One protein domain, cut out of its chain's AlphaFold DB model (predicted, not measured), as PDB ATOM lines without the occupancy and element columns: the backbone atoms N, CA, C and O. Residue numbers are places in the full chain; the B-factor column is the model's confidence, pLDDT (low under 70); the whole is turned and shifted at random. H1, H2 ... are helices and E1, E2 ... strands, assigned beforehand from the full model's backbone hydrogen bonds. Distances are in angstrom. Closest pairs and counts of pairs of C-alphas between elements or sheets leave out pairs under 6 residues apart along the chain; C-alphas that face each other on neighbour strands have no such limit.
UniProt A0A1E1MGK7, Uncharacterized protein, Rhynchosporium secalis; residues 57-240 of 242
ATOM      1  N   ILE A  57     108.072 108.654 113.057       84.19
ATOM      2  CA  ILE A  57     108.929 109.292 112.063       84.19
ATOM      3  C   ILE A  57     110.300 109.445 112.707       84.19
ATOM      4  O   ILE A  57     110.456 110.154 113.703       84.19
ATOM      5  N   TRP A  58     111.275 108.740 112.156       86.06
ATOM      6  CA  TRP A  58     112.671 108.793 112.552       86.06
ATOM      7  C   TRP A  58     113.408 109.754 111.637       86.06
ATOM      8  O   TRP A  58     113.264 109.664 110.421       86.06
ATOM      9  N   ILE A  59     114.200 110.657 112.208       86.44
ATOM     10  CA  ILE A  59     114.969 111.632 111.434       86.44
ATOM     11  C   ILE A  59     116.449 111.451 111.754       86.44
ATOM     12  O   ILE A  59     116.848 111.522 112.918       86.44
ATOM     13  N   ASN A  60     117.243 111.221 110.712       87.56
ATOM     14  CA  ASN A  60     118.695 111.181 110.760       87.56
ATOM     15  C   ASN A  60     119.245 112.478 110.164       87.56
ATOM     16  O   ASN A  60     119.057 112.762 108.976       87.56
ATOM     17  N   ASN A  61     119.946 113.249 110.990       89.69
ATOM     18  CA  ASN A  61     120.633 114.455 110.555       89.69
ATOM     19  C   ASN A  61     122.103 114.146 110.259       89.69
ATOM     20  O   ASN A  61     122.943 114.222 111.155       89.69
ATOM     21  N   TRP A  62     122.418 113.816 109.007       89.75
ATOM     22  CA  TRP A  62     123.802 113.630 108.557       89.75
ATOM     23  C   TRP A  62     124.490 114.958 108.223       89.75
ATOM     24  O   TRP A  62     125.668 114.978 107.869       89.75
ATOM     25  N   CYS A  63     123.768 116.075 108.317       89.62
ATOM     26  CA  CYS A  63     124.310 117.386 108.020       89.62
ATOM     27  C   CYS A  63     125.308 117.809 109.105       89.62
ATOM     28  O   CYS A  63     125.187 117.457 110.282       89.62
ATOM     29  N   SER A  64     126.269 118.650 108.722       91.44
ATOM     30  CA  SER A  64     127.250 119.243 109.638       91.44
ATOM     31  C   SER A  64     126.681 120.380 110.497       91.44
ATOM     32  O   SER A  64     127.431 121.075 111.177       91.44
ATOM     33  N   TYR A  65     125.368 120.606 110.456       90.31
ATOM     34  CA  TYR A  65     124.676 121.705 111.121       90.31
ATOM     35  C   TYR A  65     123.360 121.222 111.761       90.31
ATOM     36  O   TYR A  65     122.828 120.173 111.377       90.31
ATOM     37  N   PRO A  66     122.825 121.946 112.762       89.38
ATOM     38  CA  PRO A  66     121.572 121.574 113.406       89.38
ATOM     39  C   PRO A  66     120.352 121.839 112.513       89.38
ATOM     40  O   PRO A  66     120.318 122.793 111.729       89.38
ATOM     41  N   LEU A  67     119.322 121.014 112.690       88.75
ATOM     42  CA  LEU A  67     118.025 121.142 112.026       88.75
ATOM     43  C   LEU A  67     116.953 121.624 113.000       88.75
ATOM     44  O   LEU A  67     117.019 121.363 114.205       88.75
ATOM     45  N   LYS A  68     115.932 122.283 112.460       87.06
ATOM     46  CA  LYS A  68     114.691 122.609 113.162       87.06
ATOM     47  C   LYS A  68     113.569 121.776 112.562       87.06
ATOM     48  O   LYS A  68     113.407 121.726 111.347       87.06
ATOM     49  N   ILE A  69     112.833 121.095 113.433       85.00
ATOM     50  CA  ILE A  69     111.696 120.254 113.075       85.00
ATOM     51  C   ILE A  69     110.444 120.922 113.622       85.00
ATOM     52  O   ILE A  69     110.242 120.918 114.837       85.00
ATOM     53  N   THR A  70     109.623 121.477 112.741       81.31
ATOM     54  CA  THR A  70     108.358 122.127 113.091       81.31
ATOM     55  C   THR A  70     107.202 121.209 112.710       81.31
ATOM     56  O   THR A  70     107.127 120.715 111.584       81.31
ATOM     57  N   ARG A  71     106.301 120.945 113.661       77.56
ATOM     58  CA  ARG A  71     105.134 120.069 113.465       77.56
ATOM     59  C   ARG A  71     103.907 120.589 114.222       77.56
ATOM     60  O   ARG A  71     104.082 121.243 115.250       77.56
ATOM     61  N   PRO A  72     102.678 120.249 113.805       69.81
ATOM     62  CA  PRO A  72     101.484 120.586 114.572       69.81
ATOM     63  C   PRO A  72     101.384 119.826 115.911       69.81
ATOM     64  O   PRO A  72     101.975 118.761 116.088       69.81
ATOM     65  N   ILE A  73     100.623 120.373 116.864       61.44
ATOM     66  CA  ILE A  73     100.339 119.796 118.195       61.44
ATOM     67  C   ILE A  73      98.920 119.188 118.258       61.44
ATOM     68  O   ILE A  73      98.659 118.364 119.131       61.44
ATOM     69  N   GLY A  74      98.001 119.528 117.339       50.19
ATOM     70  CA  GLY A  74      96.591 119.115 117.477       50.19
ATOM     71  C   GLY A  74      95.663 119.327 116.274       50.19
ATOM     72  O   GLY A  74      94.498 119.654 116.466       50.19
ATOM     73  N   GLY A  75      96.146 119.158 115.044       50.88
ATOM     74  CA  GLY A  75      95.353 119.330 113.820       50.88
ATOM     75  C   GLY A  75      96.254 119.611 112.616       50.88
ATOM     76  O   GLY A  75      97.469 119.702 112.795       50.88
ATOM     77  N   PRO A  76      95.715 119.739 111.393       51.31
ATOM     78  CA  PRO A  76      96.528 120.174 110.269       51.31
ATOM     79  C   PRO A  76      96.970 121.617 110.519       51.31
ATOM     80  O   PRO A  76      96.197 122.416 111.051       51.31
ATOM     81  N   CYS A  77      98.204 121.966 110.148       53.97
ATOM     82  CA  CYS A  77      98.614 123.366 110.180       53.97
ATOM     83  C   CYS A  77      97.620 124.167 109.335       53.97
ATOM     84  O   CYS A  77      97.403 123.840 108.166       53.97
ATOM     85  N   ALA A  78      96.979 125.179 109.928       44.88
ATOM     86  CA  ALA A  78      96.234 126.153 109.145       44.88
ATOM     87  C   ALA A  78      97.237 126.727 108.150       44.88
ATOM     88  O   ALA A  78      98.281 127.206 108.586       44.88
ATOM     89  N   ASN A  79      96.976 126.570 106.850       44.19
ATOM     90  CA  ASN A  79      97.889 126.976 105.786       44.19
ATOM     91  C   ASN A  79      98.340 128.422 106.040       44.19
ATOM     92  O   ASN A  79      97.606 129.360 105.726       44.19
ATOM     93  N   GLY A  80      99.522 128.604 106.635       39.53
ATOM     94  CA  GLY A  80     100.157 129.906 106.715       39.53
ATOM     95  C   GLY A  80     100.378 130.411 105.295       39.53
ATOM     96  O   GLY A  80     100.384 129.625 104.337       39.53
ATOM     97  N   ALA A  81     100.557 131.720 105.130       33.47
ATOM     98  CA  ALA A  81     101.009 132.248 103.850       33.47
ATOM     99  C   ALA A  81     102.259 131.451 103.420       33.47
ATOM    100  O   ALA A  81     103.216 131.360 104.180       33.47
ATOM    101  N   ALA A  82     102.203 130.813 102.245       42.94
ATOM    102  CA  ALA A  82     103.222 129.897 101.706       42.94
ATOM    103  C   ALA A  82     103.303 128.463 102.291       42.94
ATOM    104  O   ALA A  82     104.317 127.797 102.111       42.94
ATOM    105  N   GLY A  83     102.247 127.939 102.925       45.56
ATOM    106  CA  GLY A  83     102.202 126.526 103.343       45.56
ATOM    107  C   GLY A  83     103.034 126.215 104.591       45.56
ATOM    108  O   GLY A  83     103.241 125.054 104.928       45.56
ATOM    109  N   THR A  84     103.502 127.232 105.313       51.06
ATOM    110  CA  THR A  84     104.301 127.025 106.521       51.06
ATOM    111  C   THR A  84     103.473 126.796 107.776       51.06
ATOM    112  O   THR A  84     102.525 127.530 108.048       51.06
ATOM    113  N   CYS A  85     103.898 125.820 108.581       56.31
ATOM    114  CA  CYS A  85     103.475 125.591 109.963       56.31
ATOM    115  C   CYS A  85     104.165 126.586 110.914       56.31
ATOM    116  O   CYS A  85     104.600 126.203 111.998       56.31
ATOM    117  N   ASN A  86     104.333 127.840 110.499       50.41
ATOM    118  CA  ASN A  86     105.100 128.819 111.255       50.41
ATOM    119  C   ASN A  86     104.136 129.739 112.019       50.41
ATOM    120  O   ASN A  86     103.246 130.359 111.441       50.41
ATOM    121  N   ASP A  87     104.336 129.773 113.336       44.06
ATOM    122  CA  ASP A  87     104.007 130.888 114.236       44.06
ATOM    123  C   ASP A  87     102.568 131.018 114.781       44.06
ATOM    124  O   ASP A  87     102.212 132.041 115.364       44.06
ATOM    125  N   GLY A  88     101.753 129.961 114.707       48.44
ATOM    126  CA  GLY A  88     100.454 129.887 115.400       48.44
ATOM    127  C   GLY A  88     100.484 129.147 116.748       48.44
ATOM    128  O   GLY A  88     101.313 128.264 116.975       48.44
ATOM    129  N   SER A  89      99.515 129.417 117.635       49.97
ATOM    130  CA  SER A  89      99.184 128.480 118.720       49.97
ATOM    131  C   SER A  89      98.836 127.119 118.104       49.97
ATOM    132  O   SER A  89      97.881 127.029 117.335       49.97
ATOM    133  N   GLY A  90      99.601 126.070 118.416       59.22
ATOM    134  CA  GLY A  90      99.339 124.715 117.914       59.22
ATOM    135  C   GLY A  90     100.445 124.080 117.071       59.22
ATOM    136  O   GLY A  90     100.178 123.055 116.450       59.22
ATOM    137  N   VAL A  91     101.669 124.616 117.070       68.44
ATOM    138  CA  VAL A  91     102.865 123.953 116.513       68.44
ATOM    139  C   VAL A  91     103.965 123.823 117.567       68.44
ATOM    140  O   VAL A  91     104.058 124.632 118.488       68.44
ATOM    141  N   THR A  92     104.789 122.782 117.462       74.00
ATOM    142  CA  THR A  92     105.979 122.574 118.291       74.00
ATOM    143  C   THR A  92     107.208 122.489 117.404       74.00
ATOM    144  O   THR A  92     107.188 121.819 116.367       74.00
ATOM    145  N   THR A  93     108.282 123.138 117.847       78.81
ATOM    146  CA  THR A  93     109.568 123.139 117.157       78.81
ATOM    147  C   THR A  93     110.606 122.439 118.018       78.81
ATOM    148  O   THR A  93     110.840 122.807 119.166       78.81
ATOM    149  N   SER A  94     111.235 121.412 117.460       81.62
ATOM    150  CA  SER A  94     112.335 120.677 118.085       81.62
ATOM    151  C   SER A  94     113.641 120.977 117.356       81.62
ATOM    152  O   SER A  94     113.649 121.138 116.139       81.62
ATOM    153  N   THR A  95     114.753 121.048 118.086       85.38
ATOM    154  CA  THR A  95     116.085 121.185 117.475       85.38
ATOM    155  C   THR A  95     116.762 119.824 117.452       85.38
ATOM    156  O   THR A  95     116.821 119.149 118.478       85.38
ATOM    157  N   LEU A  96     117.278 119.432 116.293       86.25
ATOM    158  CA  LEU A  96     118.029 118.199 116.105       86.25
ATOM    159  C   LEU A  96     119.501 118.546 115.857       86.25
ATOM    160  O   LEU A  96     119.818 119.298 114.936       86.25
ATOM    161  N   ALA A  97     120.400 118.036 116.699       87.69
ATOM    162  CA  ALA A  97     121.825 118.361 116.635       87.69
ATOM    163  C   ALA A  97     122.471 117.896 115.317       87.69
ATOM    164  O   ALA A  97     122.017 116.928 114.703       87.69
ATOM    165  N   ALA A  98     123.540 118.576 114.897       89.56
ATOM    166  CA  ALA A  98     124.372 118.160 113.766       89.56
ATOM    167  C   ALA A  98     124.899 116.729 113.958       89.56
ATOM    168  O   ALA A  98     125.236 116.346 115.079       89.56
ATOM    169  N   GLY A  99     124.967 115.943 112.882       85.19
ATOM    170  CA  GLY A  99     125.496 114.575 112.919       85.19
ATOM    171  C   GLY A  99     124.698 113.578 113.772       85.19
ATOM    172  O   GLY A  99     125.182 112.471 114.014       85.19
ATOM    173  N   SER A 100     123.492 113.929 114.234       82.62
ATOM    174  CA  SER A 100     122.622 113.013 114.982       82.62
ATOM    175  C   SER A 100     122.002 111.977 114.041       82.62
ATOM    176  O   SER A 100     120.887 112.095 113.531       82.62
ATOM    177  N   THR A 101     122.793 110.943 113.784       73.44
ATOM    178  CA  THR A 101     122.476 109.801 112.932       73.44
ATOM    179  C   THR A 101     122.634 108.545 113.757       73.44
ATOM    180  O   THR A 101     123.375 108.519 114.739       73.44
ATOM    181  N   THR A 102     121.919 107.496 113.384       58.16
ATOM    182  CA  THR A 102     121.898 106.276 114.204       58.16
ATOM    183  C   THR A 102     121.891 104.990 113.408       58.16
ATOM    184  O   THR A 102     121.668 103.927 113.976       58.16
ATOM    185  N   GLY A 103     122.115 105.065 112.093       51.66
ATOM    186  CA  GLY A 103     122.186 103.873 111.250       51.66
ATOM    187  C   GLY A 103     121.000 102.917 111.426       51.66
ATOM    188  O   GLY A 103     121.233 101.719 111.346       51.66
ATOM    189  N   HIS A 104     119.782 103.446 111.668       47.91
ATOM    190  CA  HIS A 104     118.499 102.769 111.982       47.91
ATOM    191  C   HIS A 104     117.970 102.836 113.442       47.91
ATOM    192  O   HIS A 104     117.109 102.031 113.802       47.91
ATOM    193  N   GLY A 105     118.340 103.818 114.278       38.75
ATOM    194  CA  GLY A 105     117.728 103.959 115.617       38.75
ATOM    195  C   GLY A 105     118.007 105.275 116.336       38.75
ATOM    196  O   GLY A 105     118.859 105.287 117.217       38.75
ATOM    197  N   SER A 106     117.331 106.379 115.976       46.75
ATOM    198  CA  SER A 106     117.569 107.677 116.633       46.75
ATOM    199  C   SER A 106     117.206 107.597 118.117       46.75
ATOM    200  O   SER A 106     116.426 106.749 118.535       46.75
ATOM    201  N   THR A 107     117.711 108.502 118.945       48.31
ATOM    202  CA  THR A 107     117.004 108.858 120.186       48.31
ATOM    203  C   THR A 107     115.805 109.766 119.890       48.31
ATOM    204  O   THR A 107     114.865 109.819 120.681       48.31
ATOM    205  N   THR A 108     115.779 110.419 118.720       63.31
ATOM    206  CA  THR A 108     114.741 111.376 118.322       63.31
ATOM    207  C   THR A 108     113.817 110.776 117.269       63.31
ATOM    208  O   THR A 108     114.138 110.669 116.085       63.31
ATOM    209  N   SER A 109     112.625 110.401 117.712       76.06
ATOM    210  CA  SER A 109     111.506 110.052 116.843       76.06
ATOM    211  C   SER A 109     110.278 110.832 117.240       76.06
ATOM    212  O   SER A 109     110.053 111.144 118.410       76.06
ATOM    213  N   PHE A 110     109.448 111.087 116.244       78.56
ATOM    214  CA  PHE A 110     108.195 111.785 116.411       78.56
ATOM    215  C   PHE A 110     107.062 110.787 116.241       78.56
ATOM    216  O   PHE A 110     106.992 110.086 115.232       78.56
ATOM    217  N   THR A 111     106.179 110.707 117.231       77.62
ATOM    218  CA  THR A 111     104.907 110.003 117.069       77.62
ATOM    219  C   THR A 111     104.098 110.697 115.982       77.62
ATOM    220  O   THR A 111     104.108 111.931 115.898       77.62
ATOM    221  N   TRP A 112     103.408 109.916 115.157       70.88
ATOM    222  CA  TRP A 112     102.463 110.453 114.194       70.88
ATOM    223  C   TRP A 112     101.360 111.199 114.919       70.88
ATOM    224  O   TRP A 112     100.929 110.819 116.012       70.88
ATOM    225  N   LEU A 113     100.870 112.234 114.260       69.94
ATOM    226  CA  LEU A 113      99.584 112.798 114.616       69.94
ATOM    227  C   LEU A 113      98.472 111.900 114.050       69.94
ATOM    228  O   LEU A 113      98.738 111.091 113.153       69.94
ATOM    229  N   PRO A 114      97.239 112.003 114.576       67.62
ATOM    230  CA  PRO A 114      96.098 111.300 114.012       67.62
ATOM    231  C   PRO A 114      96.036 111.498 112.501       67.62
ATOM    232  O   PRO A 114      96.168 112.618 112.005       67.62
ATOM    233  N   LEU A 115      95.865 110.401 111.771       68.19
ATOM    234  CA  LEU A 115      95.862 110.452 110.323       68.19
ATOM    235  C   LEU A 115      94.578 111.088 109.817       68.19
ATOM    236  O   LEU A 115      93.501 110.503 109.900       68.19
ATOM    237  N   ILE A 116      94.726 112.282 109.264       70.75
ATOM    238  CA  ILE A 116      93.663 112.987 108.562       70.75
ATOM    239  C   ILE A 116      93.612 112.460 107.126       70.75
ATOM    240  O   ILE A 116      94.619 111.977 106.583       70.75
ATOM    241  N   LYS A 117      92.430 112.524 106.508       76.81
ATOM    242  CA  LYS A 117      92.312 112.218 105.087       76.81
ATOM    243  C   LYS A 117      93.191 113.176 104.284       76.81
ATOM    244  O   LYS A 117      93.179 114.386 104.497       76.81
ATOM    245  N   TRP A 118      93.982 112.612 103.381       79.00
ATOM    246  CA  TRP A 118      94.925 113.326 102.526       79.00
ATOM    247  C   TRP A 118      94.219 114.409 101.708       79.00
ATOM    248  O   TRP A 118      94.762 115.488 101.477       79.00
ATOM    249  N   GLU A 119      93.010 114.101 101.253       76.69
ATOM    250  CA  GLU A 119      92.167 114.993 100.472       76.69
ATOM    251  C   GLU A 119      91.687 116.199 101.289       76.69
ATOM    252  O   GLU A 119      91.690 117.309 100.757       76.69
ATOM    253  N   ASP A 120      91.383 116.004 102.574       72.44
ATOM    254  CA  ASP A 120      90.934 117.070 103.472       72.44
ATOM    255  C   ASP A 120      92.114 117.967 103.863       72.44
ATOM    256  O   ASP A 120      92.139 119.164 103.573       72.44
ATOM    257  N   SER A 121      93.128 117.380 104.507       73.88
ATOM    258  CA  SER A 121      94.361 118.079 104.856       73.88
ATOM    259  C   SER A 121      95.438 117.093 105.325       73.88
ATOM    260  O   SER A 121      95.305 116.525 106.412       73.88
ATOM    261  N   PRO A 122      96.514 116.860 104.548       76.81
ATOM    262  CA  PRO A 122      97.599 116.005 105.001       76.81
ATOM    263  C   PRO A 122      98.309 116.648 106.196       76.81
ATOM    264  O   PRO A 122      98.443 117.868 106.296       76.81
ATOM    265  N   THR A 123      98.805 115.810 107.099       78.75
ATOM    266  CA  THR A 123      99.700 116.258 108.164       78.75
ATOM    267  C   THR A 123     101.044 116.641 107.564       78.75
ATOM    268  O   THR A 123     101.585 115.897 106.747       78.75
ATOM    269  N   LEU A 124     101.587 117.781 107.988       79.69
ATOM    270  CA  LEU A 124     102.837 118.331 107.476       79.69
ATOM    271  C   LEU A 124     103.914 118.315 108.560       79.69
ATOM    272  O   LEU A 124     103.677 118.727 109.698       79.69
ATOM    273  N   PHE A 125     105.099 117.837 108.199       81.56
ATOM    274  CA  PHE A 125     106.314 117.921 109.002       81.56
ATOM    275  C   PHE A 125     107.337 118.759 108.253       81.56
ATOM    276  O   PHE A 125     107.746 118.387 107.153       81.56
ATOM    277  N   GLN A 126     107.761 119.863 108.861       86.12
ATOM    278  CA  GLN A 126     108.693 120.803 108.252       86.12
ATOM    279  C   GLN A 126     110.072 120.649 108.869       86.12
ATOM    280  O   GLN A 126     110.225 120.604 110.089       86.12
ATOM    281  N   ILE A 127     111.073 120.533 108.007       87.75
ATOM    282  CA  ILE A 127     112.463 120.298 108.374       87.75
ATOM    283  C   ILE A 127     113.293 121.378 107.699       87.75
ATOM    284  O   ILE A 127     113.465 121.371 106.482       87.75
ATOM    285  N   SER A 128     113.804 122.319 108.482       88.06
ATOM    286  CA  SER A 128     114.618 123.431 107.998       88.06
ATOM    287  C   SER A 128     116.005 123.408 108.624       88.06
ATOM    288  O   SER A 128     116.248 122.807 109.677       88.06
ATOM    289  N   ARG A 129     116.946 124.087 107.969       87.75
ATOM    290  CA  ARG A 129     118.225 124.429 108.593       87.75
ATOM    291  C   ARG A 129     117.945 125.441 109.698       87.75
ATOM    292  O   ARG A 129     117.107 126.319 109.512       87.75
ATOM    293  N   ALA A 130     118.647 125.357 110.828       80.44
ATOM    294  CA  ALA A 130     118.408 126.295 111.929       80.44
ATOM    295  C   ALA A 130     118.546 127.768 111.497       80.44
ATOM    296  O   ALA A 130     117.693 128.580 111.839       80.44
ATOM    297  N   ALA A 131     119.541 128.072 110.658       75.62
ATOM    298  CA  ALA A 131     119.741 129.410 110.103       75.62
ATOM    299  C   ALA A 131     118.582 129.879 109.198       75.62
ATOM    300  O   ALA A 131     118.230 131.056 109.210       75.62
ATOM    301  N   ASP A 132     117.961 128.967 108.443       73.56
ATOM    302  CA  ASP A 132     116.817 129.299 107.585       73.56
ATOM    303  C   ASP A 132     115.556 129.526 108.435       73.56
ATOM    304  O   ASP A 132     114.769 130.422 108.150       73.56
ATOM    305  N   ALA A 133     115.379 128.751 109.510       67.94
ATOM    306  CA  ALA A 133     114.232 128.860 110.413       67.94
ATOM    307  C   ALA A 133     114.187 130.194 111.175       67.94
ATOM    308  O   ALA A 133     113.109 130.715 111.438       67.94
ATOM    309  N   GLU A 134     115.352 130.733 111.533       60.84
ATOM    310  CA  GLU A 134     115.485 131.947 112.350       60.84
ATOM    311  C   GLU A 134     115.364 133.245 111.533       60.84
ATOM    312  O   GLU A 134     115.223 134.324 112.104       60.84
ATOM    313  N   THR A 135     115.400 133.162 110.198       52.44
ATOM    314  CA  THR A 135     115.511 134.332 109.311       52.44
ATOM    315  C   THR A 135     114.233 134.699 108.554       52.44
ATOM    316  O   THR A 135     114.213 135.739 107.894       52.44
ATOM    317  N   SER A 136     113.148 133.916 108.626       47.81
ATOM    318  CA  SER A 136     111.982 134.151 107.759       47.81
ATOM    319  C   SER A 136     110.765 134.733 108.480       47.81
ATOM    320  O   SER A 136     110.205 134.098 109.366       47.81
ATOM    321  N   VAL A 137     110.281 135.870 107.979       45.16
ATOM    322  CA  VAL A 137     108.941 136.424 108.259       45.16
ATOM    323  C   VAL A 137     107.885 135.849 107.286       45.16
ATOM    324  O   VAL A 137     106.694 136.048 107.472       45.16
ATOM    325  N   ASN A 138     108.307 135.107 106.252       44.84
ATOM    326  CA  ASN A 138     107.449 134.502 105.224       44.84
ATOM    327  C   ASN A 138     108.028 133.161 104.752       44.84
ATOM    328  O   ASN A 138     108.672 133.093 103.709       44.84
ATOM    329  N   GLY A 139     107.816 132.111 105.537       56.25
ATOM    330  CA  GLY A 139     108.066 130.732 105.129       56.25
ATOM    331  C   GLY A 139     109.506 130.405 104.721       56.25
ATOM    332  O   GLY A 139     109.856 130.388 103.544       56.25
ATOM    333  N   SER A 140     110.341 130.110 105.714       71.56
ATOM    334  CA  SER A 140     111.736 129.697 105.557       71.56
ATOM    335  C   SER A 140     111.885 128.524 104.598       71.56
ATOM    336  O   SER A 140     111.008 127.667 104.519       71.56
ATOM    337  N   ALA A 141     113.005 128.462 103.872       81.69
ATOM    338  CA  ALA A 141     113.311 127.303 103.043       81.69
ATOM    339  C   ALA A 141     113.329 126.038 103.921       81.69
ATOM    340  O   ALA A 141     114.079 125.950 104.896       81.69
ATOM    341  N   HIS A 142     112.481 125.066 103.593       85.50
ATOM    342  CA  HIS A 142     112.336 123.832 104.361       85.50
ATOM    343  C   HIS A 142     111.977 122.646 103.467       85.50
ATOM    344  O   HIS A 142     111.468 122.802 102.359       85.50
ATOM    345  N   MET A 143     112.238 121.447 103.971       88.12
ATOM    346  CA  MET A 143     111.657 120.220 103.450       88.12
ATOM    347  C   MET A 143     110.333 119.936 104.144       88.12
ATOM    348  O   MET A 143     110.228 120.078 105.361       88.12
ATOM    349  N   GLU A 144     109.351 119.479 103.384       86.62
ATOM    350  CA  GLU A 144     108.041 119.069 103.851       86.62
ATOM    351  C   GLU A 144     107.842 117.567 103.618       86.62
ATOM    352  O   GLU A 144     107.816 117.090 102.480       86.62
ATOM    353  N   LEU A 145     107.671 116.828 104.718       88.12
ATOM    354  CA  LEU A 145     107.066 115.501 104.707       88.12
ATOM    355  C   LEU A 145     105.568 115.664 104.947       88.12
ATOM    356  O   LEU A 145     105.134 115.901 106.077       88.12
ATOM    357  N   SER A 146     104.787 115.516 103.886       85.06
ATOM    358  CA  SER A 146     103.326 115.495 103.958       85.06
ATOM    359  C   SER A 146     102.873 114.038 104.036       85.06
ATOM    360  O   SER A 146     103.352 113.212 103.258       85.06
ATOM    361  N   TYR A 147     101.962 113.693 104.944       83.44
ATOM    362  CA  TYR A 147     101.395 112.345 105.047       83.44
ATOM    363  C   TYR A 147      99.933 112.353 105.509       83.44
ATOM    364  O   TYR A 147      99.477 113.269 106.189       83.44
ATOM    365  N   GLY A 148      99.177 111.325 105.141       81.31
ATOM    366  CA  GLY A 148      97.759 111.193 105.479       81.31
ATOM    367  C   GLY A 148      97.180 109.880 104.968       81.31
ATOM    368  O   GLY A 148      97.897 109.069 104.389       81.31
ATOM    369  N   LEU A 149      95.882 109.660 105.156       79.25
ATOM    370  CA  LEU A 149      95.195 108.487 104.605       79.25
ATOM    371  C   LEU A 149      94.365 108.869 103.388       79.25
ATOM    372  O   LEU A 149      93.682 109.879 103.389       79.25
ATOM    373  N   SER A 150      94.363 108.038 102.361       74.19
ATOM    374  CA  SER A 150      93.388 108.140 101.277       74.19
ATOM    375  C   SER A 150      91.974 107.728 101.711       74.19
ATOM    376  O   SER A 150      91.751 107.131 102.779       74.19
ATOM    377  N   PHE A 151      90.999 107.970 100.833       65.00
ATOM    378  CA  PHE A 151      89.756 107.199 100.821       65.00
ATOM    379  C   PHE A 151      90.077 105.707 100.591       65.00
ATOM    380  O   PHE A 151      90.638 105.350  99.559       65.00
ATOM    381  N   GLY A 152      89.760 104.848 101.569       65.62
ATOM    382  CA  GLY A 152      90.145 103.423 101.579       65.62
ATOM    383  C   GLY A 152      91.297 103.056 102.526       65.62
ATOM    384  O   GLY A 152      91.719 101.904 102.537       65.62
ATOM    385  N   ASP A 153      91.779 104.015 103.324       73.06
ATOM    386  CA  ASP A 153      92.775 103.834 104.398       73.06
ATOM    387  C   ASP A 153      94.182 103.429 103.933       73.06
ATOM    388  O   ASP A 153      94.998 102.954 104.723       73.06
ATOM    389  N   GLN A 154      94.513 103.706 102.669       79.62
ATOM    390  CA  GLN A 154      95.893 103.597 102.194       79.62
ATOM    391  C   GLN A 154      96.685 104.816 102.651       79.62
ATOM    392  O   GLN A 154      96.236 105.954 102.468       79.62
ATOM    393  N   LEU A 155      97.873 104.586 103.199       82.62
ATOM    394  CA  LEU A 155      98.790 105.645 103.590       82.62
ATOM    395  C   LEU A 155      99.307 106.372 102.349       82.62
ATOM    396  O   LEU A 155      99.856 105.742 101.451       82.62
ATOM    397  N   ARG A 156      99.184 107.698 102.333       84.69
ATOM    398  CA  ARG A 156      99.761 108.588 101.327       84.69
ATOM    399  C   ARG A 156     100.844 109.460 101.925       84.69
ATOM    400  O   ARG A 156     100.687 109.936 103.048       84.69
ATOM    401  N   TYR A 157     101.909 109.695 101.166       86.00
ATOM    402  CA  TYR A 157     102.971 110.609 101.573       86.00
ATOM    403  C   TYR A 157     103.693 111.265 100.392       86.00
ATOM    404  O   TYR A 157     103.681 110.769  99.261       86.00
ATOM    405  N   SER A 158     104.339 112.393 100.677       86.81
ATOM    406  CA  SER A 158     105.177 113.142  99.742       86.81
ATOM    407  C   SER A 158     106.376 113.768 100.434       86.81
ATOM    408  O   SER A 158     106.349 114.000 101.641       86.81
ATOM    409  N   TRP A 159     107.411 114.072  99.653       88.62
ATOM    410  CA  TRP A 159     108.633 114.703 100.130       88.62
ATOM    411  C   TRP A 159     109.026 115.843  99.190       88.62
ATOM    412  O   TRP A 159     109.402 115.626  98.034       88.62
ATOM    413  N   THR A 160     108.900 117.066  99.693       85.56
ATOM    414  CA  THR A 160     108.958 118.285  98.882       85.56
ATOM    415  C   THR A 160     109.906 119.298  99.505       85.56
ATOM    416  O   THR A 160     109.877 119.510 100.706       85.56
ATOM    417  N   ALA A 161     110.712 119.970  98.694       84.88
ATOM    418  CA  ALA A 161     111.446 121.166  99.061       84.88
ATOM    419  C   ALA A 161     110.581 122.401  98.784       84.88
ATOM    420  O   ALA A 161     110.059 122.571  97.680       84.88
ATOM    421  N   VAL A 162     110.468 123.277  99.775       81.12
ATOM    422  CA  VAL A 162     109.914 124.622  99.634       81.12
ATOM    423  C   VAL A 162     111.077 125.608  99.596       81.12
ATOM    424  O   VAL A 162     111.940 125.617 100.477       81.12
ATOM    425  N   GLY A 163     111.125 126.430  98.547       79.31
ATOM    426  CA  GLY A 163     112.288 127.267  98.258       79.31
ATOM    427  C   GLY A 163     113.531 126.429  97.934       79.31
ATOM    428  O   GLY A 163     113.434 125.329  97.398       79.31
ATOM    429  N   SER A 164     114.717 126.940  98.271       79.44
ATOM    430  CA  SER A 164     115.998 126.278  97.980       79.44
ATOM    431  C   SER A 164     116.476 125.315  99.067       79.44
ATOM    432  O   SER A 164     117.682 125.148  99.273       79.44
ATOM    433  N   ALA A 165     115.543 124.714  99.800       83.12
ATOM    434  CA  ALA A 165     115.854 123.831 100.911       83.12
ATOM    435  C   ALA A 165     116.620 122.598 100.419       83.12
ATOM    436  O   ALA A 165     116.151 121.893  99.528       83.12
ATOM    437  N   PHE A 166     117.797 122.347 100.999       86.50
ATOM    438  CA  PHE A 166     118.593 121.136 100.765       86.50
ATOM    439  C   PHE A 166     118.901 120.834  99.280       86.50
ATOM    440  O   PHE A 166     119.234 119.704  98.940       86.50
ATOM    441  N   ALA A 167     118.847 121.827  98.379       82.75
ATOM    442  CA  ALA A 167     119.015 121.620  96.929       82.75
ATOM    443  C   ALA A 167     120.378 121.003  96.543       82.75
ATOM    444  O   ALA A 167     120.522 120.369  95.502       82.75
ATOM    445  N   ASN A 168     121.383 121.169  97.405       84.19
ATOM    446  CA  ASN A 168     122.730 120.625  97.229       84.19
ATOM    447  C   ASN A 168     123.021 119.465  98.188       84.19
ATOM    448  O   ASN A 168     124.183 119.216  98.522       84.19
ATOM    449  N   GLU A 169     121.994 118.780  98.678       88.50
ATOM    450  CA  GLU A 169     122.118 117.746  99.698       88.50
ATOM    451  C   GLU A 169     121.242 116.548  99.348       88.50
ATOM    452  O   GLU A 169     120.124 116.673  98.859       88.50
ATOM    453  N   SER A 170     121.763 115.354  99.619       88.56
ATOM    454  CA  SER A 170     121.011 114.127  99.406       88.56
ATOM    455  C   SER A 170     119.987 113.956 100.524       88.56
ATOM    456  O   SER A 170     120.358 113.827 101.694       88.56
ATOM    457  N   THR A 171     118.705 113.923 100.169       88.88
ATOM    458  CA  THR A 171     117.607 113.711 101.119       88.88
ATOM    459  C   THR A 171     116.752 112.527 100.698       88.88
ATOM    460  O   THR A 171     116.586 112.256  99.506       88.88
ATOM    461  N   LYS A 172     116.212 111.777 101.659       86.88
ATOM    462  CA  LYS A 172     115.304 110.668 101.352       86.88
ATOM    463  C   LYS A 172     114.299 110.405 102.463       86.88
ATOM    464  O   LYS A 172     114.584 110.638 103.634       86.88
ATOM    465  N   VAL A 173     113.160 109.842 102.073       88.19
ATOM    466  CA  VAL A 173     112.136 109.285 102.959       88.19
ATOM    467  C   VAL A 173     111.933 107.822 102.597       88.19
ATOM    468  O   VAL A 173     111.584 107.491 101.464       88.19
ATOM    469  N   THR A 174     112.154 106.935 103.559       85.19
ATOM    470  CA  THR A 174     111.994 105.489 103.407       85.19
ATOM    471  C   THR A 174     110.809 105.023 104.251       85.19
ATOM    472  O   THR A 174     110.895 105.101 105.482       85.19
ATOM    473  N   PRO A 175     109.707 104.544 103.639       82.06
ATOM    474  CA  PRO A 175     108.694 103.802 104.379       82.06
ATOM    475  C   PRO A 175     109.310 102.506 104.901       82.06
ATOM    476  O   PRO A 175     110.109 101.865 104.216       82.06
ATOM    477  N   ASN A 176     108.953 102.118 106.115       77.00
ATOM    478  CA  ASN A 176     109.373 100.858 106.701       77.00
ATOM    479  C   ASN A 176     108.133 100.120 107.193       77.00
ATOM    480  O   ASN A 176     107.547 100.480 108.204       77.00
ATOM    481  N   GLY A 177     107.703  99.104 106.464       71.50
ATOM    482  CA  GLY A 177     106.491  98.370 106.784       71.50
ATOM    483  C   GLY A 177     106.089  97.439 105.648       71.50
ATOM    484  O   GLY A 177     106.813  97.319 104.655       71.50
ATOM    485  N   PRO A 178     104.952  96.743 105.782       69.88
ATOM    486  CA  PRO A 178     104.473  95.829 104.752       69.88
ATOM    487  C   PRO A 178     104.345  96.519 103.385       69.88
ATOM    488  O   PRO A 178     103.689  97.551 103.257       69.88
ATOM    489  N   GLY A 179     104.969  95.953 102.352       70.31
ATOM    490  CA  GLY A 179     104.958  96.525 101.002       70.31
ATOM    491  C   GLY A 179     105.945  97.674 100.773       70.31
ATOM    492  O   GLY A 179     105.992  98.195  99.664       70.31
ATOM    493  N   ALA A 180     106.768  98.052 101.760       76.50
ATOM    494  CA  ALA A 180     107.850  99.009 101.545       76.50
ATOM    495  C   ALA A 180     108.791  98.542 100.421       76.50
ATOM    496  O   ALA A 180     109.258  97.404 100.398       76.50
ATOM    497  N   GLY A 181     109.065  99.437  99.473       72.44
ATOM    498  CA  GLY A 181     109.845  99.163  98.268       72.44
ATOM    499  C   GLY A 181     109.072  98.478  97.136       72.44
ATOM    500  O   GLY A 181     109.665  98.240  96.087       72.44
ATOM    501  N   GLN A 182     107.780  98.181  97.311       70.00
ATOM    502  CA  GLN A 182     106.937  97.521  96.310       70.00
ATOM    503  C   GLN A 182     105.854  98.470  95.778       70.00
ATOM    504  O   GLN A 182     105.310  99.291  96.518       70.00
ATOM    505  N   GLY A 183     105.515  98.339  94.491       75.94
ATOM    506  CA  GLY A 183     104.481  99.155  93.844       75.94
ATOM    507  C   GLY A 183     104.713 100.661  94.032       75.94
ATOM    508  O   GLY A 183     105.804 101.168  93.767       75.94
ATOM    509  N   ASP A 184     103.690 101.359  94.528       79.69
ATOM    510  CA  ASP A 184     103.732 102.800  94.816       79.69
ATOM    511  C   ASP A 184     104.279 103.141  96.219       79.69
ATOM    512  O   ASP A 184     104.433 104.319  96.546       79.69
ATOM    513  N   CYS A 185     104.621 102.142  97.045       80.12
ATOM    514  CA  CYS A 185     105.143 102.315  98.407       80.12
ATOM    515  C   CYS A 185     106.674 102.384  98.396       80.12
ATOM    516  O   CYS A 185     107.372 101.549  98.973       80.12
ATOM    517  N   LYS A 186     107.234 103.343  97.661       82.50
ATOM    518  CA  LYS A 186     108.675 103.395  97.375       82.50
ATOM    519  C   LYS A 186     109.415 104.448  98.192       82.50
ATOM    520  O   LYS A 186     108.877 105.492  98.551       82.50
ATOM    521  N   THR A 187     110.699 104.202  98.441       80.75
ATOM    522  CA  THR A 187     111.592 105.240  98.962       80.75
ATOM    523  C   THR A 187     111.603 106.432  98.019       80.75
ATOM    524  O   THR A 187     111.890 106.290  96.828       80.75
ATOM    525  N   VAL A 188     111.364 107.602  98.589       82.88
ATOM    526  CA  VAL A 188     111.518 108.881  97.914       82.88
ATOM    527  C   VAL A 188     112.930 109.370  98.155       82.88
ATOM    528  O   VAL A 188     113.377 109.400  99.298       82.88
ATOM    529  N   SER A 189     113.656 109.719  97.100       81.25
ATOM    530  CA  SER A 189     115.059 110.113  97.202       81.25
ATOM    531  C   SER A 189     115.368 111.241  96.236       81.25
ATOM    532  O   SER A 189     115.146 111.096  95.036       81.25
ATOM    533  N   CYS A 190     115.936 112.319  96.759       84.06
ATOM    534  CA  CYS A 190     116.388 113.479  96.012       84.06
ATOM    535  C   CYS A 190     117.905 113.559  96.160       84.06
ATOM    536  O   CYS A 190     118.425 113.651  97.274       84.06
ATOM    537  N   ALA A 191     118.607 113.387  95.042       81.25
ATOM    538  CA  ALA A 191     120.059 113.386  95.017       81.25
ATOM    539  C   ALA A 191     120.596 114.816  95.120       81.25
ATOM    540  O   ALA A 191     119.912 115.782  94.802       81.25
ATOM    541  N   LYS A 192     121.858 114.935  95.526       79.81
ATOM    542  CA  LYS A 192     122.617 116.179  95.432       79.81
ATOM    543  C   LYS A 192     122.923 116.499  93.962       79.81
ATOM    544  O   LYS A 192     123.988 116.144  93.463       79.81
ATOM    545  N   ASP A 193     121.992 117.142  93.270       72.75
ATOM    546  CA  ASP A 193     122.131 117.516  91.854       72.75
ATOM    547  C   ASP A 193     121.714 118.968  91.548       72.75
ATOM    548  O   ASP A 193     121.746 119.389  90.392       72.75
ATOM    549  N   GLY A 194     121.379 119.760  92.574       61.78
ATOM    550  CA  GLY A 194     120.958 121.153  92.424       61.78
ATOM    551  C   GLY A 194     119.477 121.320  92.073       61.78
ATOM    552  O   GLY A 194     119.022 122.455  91.927       61.78
ATOM    553  N   LEU A 195     118.713 120.227  91.945       68.25
ATOM    554  CA  LEU A 195     117.275 120.272  91.697       68.25
ATOM    555  C   LEU A 195     116.482 120.297  93.010       68.25
ATOM    556  O   LEU A 195     116.838 119.669  94.007       68.25
ATOM    557  N   PHE A 196     115.350 121.005  93.002       74.44
ATOM    558  CA  PHE A 196     114.431 120.998  94.136       74.44
ATOM    559  C   PHE A 196     113.699 119.662  94.217       74.44
ATOM    560  O   PHE A 196     113.084 119.192  93.251       74.44
ATOM    561  N   CYS A 197     113.726 119.070  95.403       78.56
ATOM    562  CA  CYS A 197     112.992 117.852  95.673       78.56
ATOM    563  C   CYS A 197     111.482 118.116  95.551       78.56
ATOM    564  O   CYS A 197     110.952 119.025  96.172       78.56
ATOM    565  N   SER A 198     110.771 117.363  94.721       75.38
ATOM    566  CA  SER A 198     109.328 117.562  94.483       75.38
ATOM    567  C   SER A 198     108.607 116.230  94.290       75.38
ATOM    568  O   SER A 198     107.652 116.113  93.519       75.38
ATOM    569  N   ASP A 199     109.122 115.175  94.915       68.88
ATOM    570  CA  ASP A 199     108.647 113.824  94.667       68.88
ATOM    571  C   ASP A 199     107.382 113.533  95.496       68.88
ATOM    572  O   ASP A 199     107.328 113.695  96.715       68.88
ATOM    573  N   GLY A 200     106.319 113.148  94.791       56.78
ATOM    574  CA  GLY A 200     104.974 113.010  95.346       56.78
ATOM    575  C   GLY A 200     104.246 114.332  95.622       56.78
ATOM    576  O   GLY A 200     103.210 114.298  96.277       56.78
ATOM    577  N   HIS A 201     104.755 115.482  95.152       62.09
ATOM    578  CA  HIS A 201     104.197 116.812  95.439       62.09
ATOM    579  C   HIS A 201     102.671 116.887  95.264       62.09
ATOM    580  O   HIS A 201     102.176 116.720  94.148       62.09
ATOM    581  N   ARG A 202     101.946 117.264  96.330       55.06
ATOM    582  CA  ARG A 202     100.469 117.268  96.421       55.06
ATOM    583  C   ARG A 202      99.745 117.866  95.207       55.06
ATOM    584  O   ARG A 202      98.688 117.369  94.837       55.06
ATOM    585  N   LEU A 203     100.294 118.927  94.606       58.41
ATOM    586  CA  LEU A 203      99.679 119.643  93.475       58.41
ATOM    587  C   LEU A 203     100.180 119.221  92.083       58.41
ATOM    588  O   LEU A 203      99.547 119.571  91.093       58.41
ATOM    589  N   LEU A 204     101.322 118.530  91.979       51.00
ATOM    590  CA  LEU A 204     102.038 118.353  90.699       51.00
ATOM    591  C   LEU A 204     102.351 116.891  90.363       51.00
ATOM    592  O   LEU A 204     102.582 116.567  89.199       51.00
ATOM    593  N   LYS A 205     102.365 115.995  91.355       59.81
ATOM    594  CA  LYS A 205     102.633 114.565  91.180       59.81
ATOM    595  C   LYS A 205     101.689 113.742  92.052       59.81
ATOM    596  O   LYS A 205     101.207 114.201  93.081       59.81
ATOM    597  N   LYS A 206     101.419 112.502  91.636       68.06
ATOM    598  CA  LYS A 206     100.662 111.563  92.471       68.06
ATOM    599  C   LYS A 206     101.488 111.253  93.732       68.06
ATOM    600  O   LYS A 206     102.668 110.934  93.575       68.06
ATOM    601  N   PRO A 207     100.915 111.364  94.943       75.19
ATOM    602  CA  PRO A 207     101.606 110.982  96.170       75.19
ATOM    603  C   PRO A 207     101.922 109.484  96.161       75.19
ATOM    604  O   PRO A 207     101.236 108.704  95.497       75.19
ATOM    605  N   HIS A 208     102.942 109.088  96.919       84.19
ATOM    606  CA  HIS A 208     103.297 107.678  97.106       84.19
ATOM    607  C   HIS A 208     102.258 107.005  97.993       84.19
ATOM    608  O   HIS A 208     101.680 107.663  98.861       84.19
ATOM    609  N   MET A 209     102.006 105.715  97.767       82.50
ATOM    610  CA  MET A 209     100.941 104.979  98.449       82.50
ATOM    611  C   MET A 209     101.461 103.680  99.050       82.50
ATOM    612  O   MET A 209     102.012 102.847  98.340       82.50
ATOM    613  N   CYS A 210     101.234 103.484 100.345       79.44
ATOM    614  CA  CYS A 210     101.521 102.240 101.051       79.44
ATOM    615  C   CYS A 210     100.228 101.542 101.485       79.44
ATOM    616  O   CYS A 210      99.210 102.193 101.740       79.44
ATOM    617  N   GLY A 211     100.275 100.207 101.560       70.56
ATOM    618  CA  GLY A 211      99.144  99.379 101.993       70.56
ATOM    619  C   GLY A 211      98.628  99.747 103.391       70.56
ATOM    620  O   GLY A 211      99.342 100.389 104.156       70.56
ATOM    621  N   ASN A 212      97.393  99.322 103.691       64.56
ATOM    622  CA  ASN A 212      96.469  99.753 104.765       64.56
ATOM    623  C   ASN A 212      96.941  99.673 106.236       64.56
ATOM    624  O   ASN A 212      96.180  99.266 107.112       64.56
ATOM    625  N   GLN A 213      98.165 100.076 106.562       65.88
ATOM    626  CA  GLN A 213      98.600 100.270 107.941       65.88
ATOM    627  C   GLN A 213      99.501 101.498 108.043       65.88
ATOM    628  O   GLN A 213     100.309 101.733 107.145       65.88
ATOM    629  N   PRO A 214      99.401 102.286 109.125       66.06
ATOM    630  CA  PRO A 214     100.421 103.271 109.447       66.06
ATOM    631  C   PRO A 214     101.797 102.595 109.513       66.06
ATOM    632  O   PRO A 214     101.961 101.573 110.183       66.06
ATOM    633  N   GLN A 215     102.784 103.156 108.823       74.06
ATOM    634  CA  GLN A 215     104.129 102.586 108.751       74.06
ATOM    635  C   GLN A 215     105.139 103.588 109.286       74.06
ATOM    636  O   GLN A 215     105.005 104.777 109.010       74.06
ATOM    637  N   PRO A 216     106.166 103.167 110.031       80.19
ATOM    638  CA  PRO A 216     107.230 104.077 110.394       80.19
ATOM    639  C   PRO A 216     107.943 104.632 109.156       80.19
ATOM    640  O   PRO A 216     108.187 103.920 108.182       80.19
ATOM    641  N   PHE A 217     108.321 105.905 109.223       84.94
ATOM    642  CA  PHE A 217     109.161 106.553 108.221       84.94
ATOM    643  C   PHE A 217     110.574 106.752 108.752       84.94
ATOM    644  O   PHE A 217     110.762 107.119 109.913       84.94
ATOM    645  N   TRP A 218     111.553 106.572 107.873       86.56
ATOM    646  CA  TRP A 218     112.919 107.049 108.052       86.56
ATOM    647  C   TRP A 218     113.163 108.224 107.127       86.56
ATOM    648  O   TRP A 218     112.963 108.110 105.923       86.56
ATOM    649  N   VAL A 219     113.601 109.337 107.688       88.56
ATOM    650  CA  VAL A 219     113.947 110.547 106.956       88.56
ATOM    651  C   VAL A 219     115.442 110.769 107.134       88.56
ATOM    652  O   VAL A 219     115.917 110.925 108.257       88.56
ATOM    653  N   ASP A 220     116.192 110.769 106.039       88.62
ATOM    654  CA  ASP A 220     117.630 111.028 106.048       88.62
ATOM    655  C   ASP A 220     117.914 112.343 105.323       88.62
ATOM    656  O   ASP A 220     117.532 112.510 104.162       88.62
ATOM    657  N   LEU A 221     118.588 113.269 106.006       90.06
ATOM    658  CA  LEU A 221     119.007 114.566 105.466       90.06
ATOM    659  C   LEU A 221     120.527 114.589 105.364       90.06
ATOM    660  O   LEU A 221     121.196 114.161 106.301       90.06
ATOM    661  N   CYS A 222     121.055 115.106 104.253       90.25
ATOM    662  CA  CYS A 222     122.485 115.139 103.936       90.25
ATOM    663  C   CYS A 222     123.162 113.757 103.948       90.25
ATOM    664  O   CYS A 222     124.346 113.655 104.267       90.25
ATOM    665  N   SER A 223     122.416 112.692 103.625       85.56
ATOM    666  CA  SER A 223     122.931 111.318 103.660       85.56
ATOM    667  C   SER A 223     124.210 111.212 102.822       85.56
ATOM    668  O   SER A 223     124.187 111.623 101.654       85.56
ATOM    669  N   PRO A 224     125.301 110.624 103.349       83.44
ATOM    670  CA  PRO A 224     126.488 110.398 102.548       83.44
ATOM    671  C   PRO A 224     126.175 109.440 101.393       83.44
ATOM    672  O   PRO A 224     125.205 108.676 101.419       83.44
ATOM    673  N   GLU A 225     126.964 109.540 100.324       80.19
ATOM    674  CA  GLU A 225     126.650 108.920  99.032       80.19
ATOM    675  C   GLU A 225     126.532 107.395  99.118       80.19
ATOM    676  O   GLU A 225     125.670 106.804  98.466       80.19
ATOM    677  N   LYS A 226     127.358 106.760  99.956       74.94
ATOM    678  CA  LYS A 226     127.337 105.314 100.179       74.94
ATOM    679  C   LYS A 226     126.004 104.878 100.792       74.94
ATOM    680  O   LYS A 226     125.324 104.029 100.229       74.94
ATOM    681  N   GLU A 227     125.568 105.519 101.866       72.50
ATOM    682  CA  GLU A 227     124.315 105.246 102.580       72.50
ATOM    683  C   GLU A 227     123.086 105.656 101.753       72.50
ATOM    684  O   GLU A 227     122.005 105.057 101.846       72.50
ATOM    685  N   PHE A 228     123.249 106.668 100.900       72.88
ATOM    686  CA  PHE A 228     122.241 107.081  99.937       72.88
ATOM    687  C   PHE A 228     122.045 105.999  98.868       72.88
ATOM    688  O   PHE A 228     120.913 105.571  98.648       72.88
ATOM    689  N   LYS A 229     123.135 105.487  98.276       68.94
ATOM    690  CA  LYS A 229     123.128 104.484  97.196       68.94
ATOM    691  C   LYS A 229     122.876 103.050  97.662       68.94
ATOM    692  O   LYS A 229     122.197 102.310  96.957       68.94
ATOM    693  N   GLU A 230     123.350 102.634  98.833       63.41
ATOM    694  CA  GLU A 230     123.151 101.267  99.346       63.41
ATOM    695  C   GLU A 230     121.666 100.932  99.546       63.41
ATOM    696  O   GLU A 230     121.242  99.800  99.318       63.41
ATOM    697  N   HIS A 231     120.842 101.924  99.890       54.31
ATOM    698  CA  HIS A 231     119.386 101.760  99.930       54.31
ATOM    699  C   HIS A 231     118.736 101.729  98.535       54.31
ATOM    700  O   HIS A 231     117.679 101.124  98.371       54.31
ATOM    701  N   LEU A 232     119.363 102.328  97.516       49.56
ATOM    702  CA  LEU A 232     118.936 102.184  96.117       49.56
ATOM    703  C   LEU A 232     119.287 100.790  95.573       49.56
ATOM    704  O   LEU A 232     118.512 100.217  94.816       49.56
ATOM    705  N   ALA A 233     120.427 100.226  95.983       41.06
ATOM    706  CA  ALA A 233     120.945  98.953  95.481       41.06
ATOM    707  C   ALA A 233     120.221  97.716  96.046       41.06
ATOM    708  O   ALA A 233     120.023  96.743  95.318       41.06
ATOM    709  N   ARG A 234     119.728  97.757  97.297       45.81
ATOM    710  CA  ARG A 234     118.878  96.680  97.860       45.81
ATOM    711  C   ARG A 234     117.552  96.484  97.097       45.81
ATOM    712  O   ARG A 234     116.910  95.455  97.273       45.81
ATOM    713  N   ARG A 235     117.176  97.413  96.204       42.81
ATOM    714  CA  ARG A 235     116.013  97.297  95.304       42.81
ATOM    715  C   ARG A 235     116.192  96.250  94.200       42.81
ATOM    716  O   ARG A 235     115.218  95.622  93.809       42.81
ATOM    717  N   ASN A 236     117.416  96.035  93.709       32.69
ATOM    718  CA  ASN A 236     117.643  95.150  92.557       32.69
ATOM    719  C   ASN A 236     117.746  93.668  92.938       32.69
ATOM    720  O   ASN A 236     117.625  92.806  92.075       32.69
ATOM    721  N   VAL A 237     117.950  93.356  94.221       34.88
ATOM    722  CA  VAL A 237     118.045  91.964  94.691       34.88
ATOM    723  C   VAL A 237     116.665  91.408  95.063       34.88
ATOM    724  O   VAL A 237     116.385  90.248  94.786       34.88
ATOM    725  N   ALA A 238     115.765  92.239  95.603       34.59
ATOM    726  CA  ALA A 238     114.394  91.826  95.924       34.59
ATOM    727  C   ALA A 238     113.475  91.707  94.687       34.59
ATOM    728  O   ALA A 238     112.451  91.038  94.756       34.59
ATOM    729  N   GLY A 239     113.839  92.325  93.557       29.17
ATOM    730  CA  GLY A 239     113.101  92.228  92.289       29.17
ATOM    731  C   GLY A 239     113.450  91.019  91.414       29.17
ATOM    732  O   GLY A 239     112.823  90.841  90.379       29.17
ATOM    733  N   ASN A 240     114.429  90.197  91.813       28.84
ATOM    734  CA  ASN A 240     114.908  89.037  91.045       28.84
ATOM    735  C   ASN A 240     114.577  87.683  91.708       28.84
ATOM    736  O   ASN A 240     115.185  86.668  91.374       28.84
TER     737      ASN A 240
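This is residues 57 to 240 of the 242 residues of an uncharacterized protein of Rhynchosporium secalis (UniProt A0A1E1MGK7). The model is a sandwich of two sheets face to face, one of six strands and strongly twisted, the other of five, with their strands nearly aligned; helix H2 slants over the five-strand sheet on the face turned away from the other sheet, and the short helix H1 sits beside E2 and E5 of the larger sheet. The 184 printed residues hold eleven named strands and two named helices, in the order E1 E2 E3 E4 E5 H1 E6 E7 E8 E9 E10 E11 H2. The larger sheet, E3 E2 E5 E6 E7 E10, is antiparallel, and the smaller, E4 E1 E11 E8 E9, is mixed. The class is mixed, helices and strands, though under half of the residues are in named elements. The whole is compact, with a radius of gyration of the C-alphas of 15.5 A and spans of 51 by 39 by 32 A.

The printed part begins with E1, residues 57 to 61, an inner strand. E4, residues 109 to 111, is its antiparallel neighbour, with N 57 and O 110 2.8 A apart. E11, residues 217 to 221, is its parallel neighbour at 16 degrees, with N 58 and O 217 2.8 A apart. E8, residues 171 to 175, is antiparallel to E11, with N 174 and O 218 2.8 A apart. E8 forms a hairpin with the edge strand E9, residues 188 to 190, where N 173 and O 188 are 2.8 A apart. In the other sheet, E2, residues 67 to 72, and the edge strand E3, residues 91 to 96, form a hairpin, with N 69 and O 94 2.8 A apart. E5, residues 123 to 129, is antiparallel to E2, with N 68 and O 128 2.8 A apart. E6, residues 142 to 149, is antiparallel to E5, with N 127 and O 143 2.8 A apart. E6 and E7, residues 155 to 162, form a hairpin, with N 144 and O 160 2.7 A apart. E10, residues 208 to 210, is the other edge strand, with its N 210 2.9 A from O 155 of E7. Between the sheets, the closest C-alphas of E7 and E9 are those of Trp 159 and Val 188, 6.9 A apart. The parts that face each other are 8.9 A centre to centre. H1, residues 130 to 133, is on the larger sheet at a height of 7.5 A, but only just over none of its strands. H2, residues 225 to 238, is on the smaller sheet at a height of 10.6 A, over E8; at 32 degrees on the local plane it runs only just slantwise to the strands. In H2, 4 of 10 O i to N i+4 pairs and 6 of 11 O i to N i+3 pairs are within hydrogen-bond range, while H1 is too short for an i+4 pair.

E1 begins at C-alpha 57, (108.929, 109.292, 112.063), and is 12.9 A long. E2 is 16.7 A, E3 16.2 A and E5 20.3 A long. E6, 23.0 A, begins at C-alpha 142, (112.336, 123.832, 104.361), and E7 is 22.3 A long. E8 is 13.7 A and E11 13.0 A long, while E4, E9, E10 and H1 are shorter. H2, 21.3 A, ends at C-alpha 238, (114.394, 91.826, 95.924).

The two C-alphas farthest apart are those of Val 137 and Asn 240, at 50.8 A. The printed part has no cut. The long links are E2 to E3, E3 to E4, E4 to E5, E8 to E9 and E9 to E10. Mean pLDDT of the printed part is 71.7, and 65 residues are under 70, among them residues 72 to 91, 199 to 206 and 229 to 240.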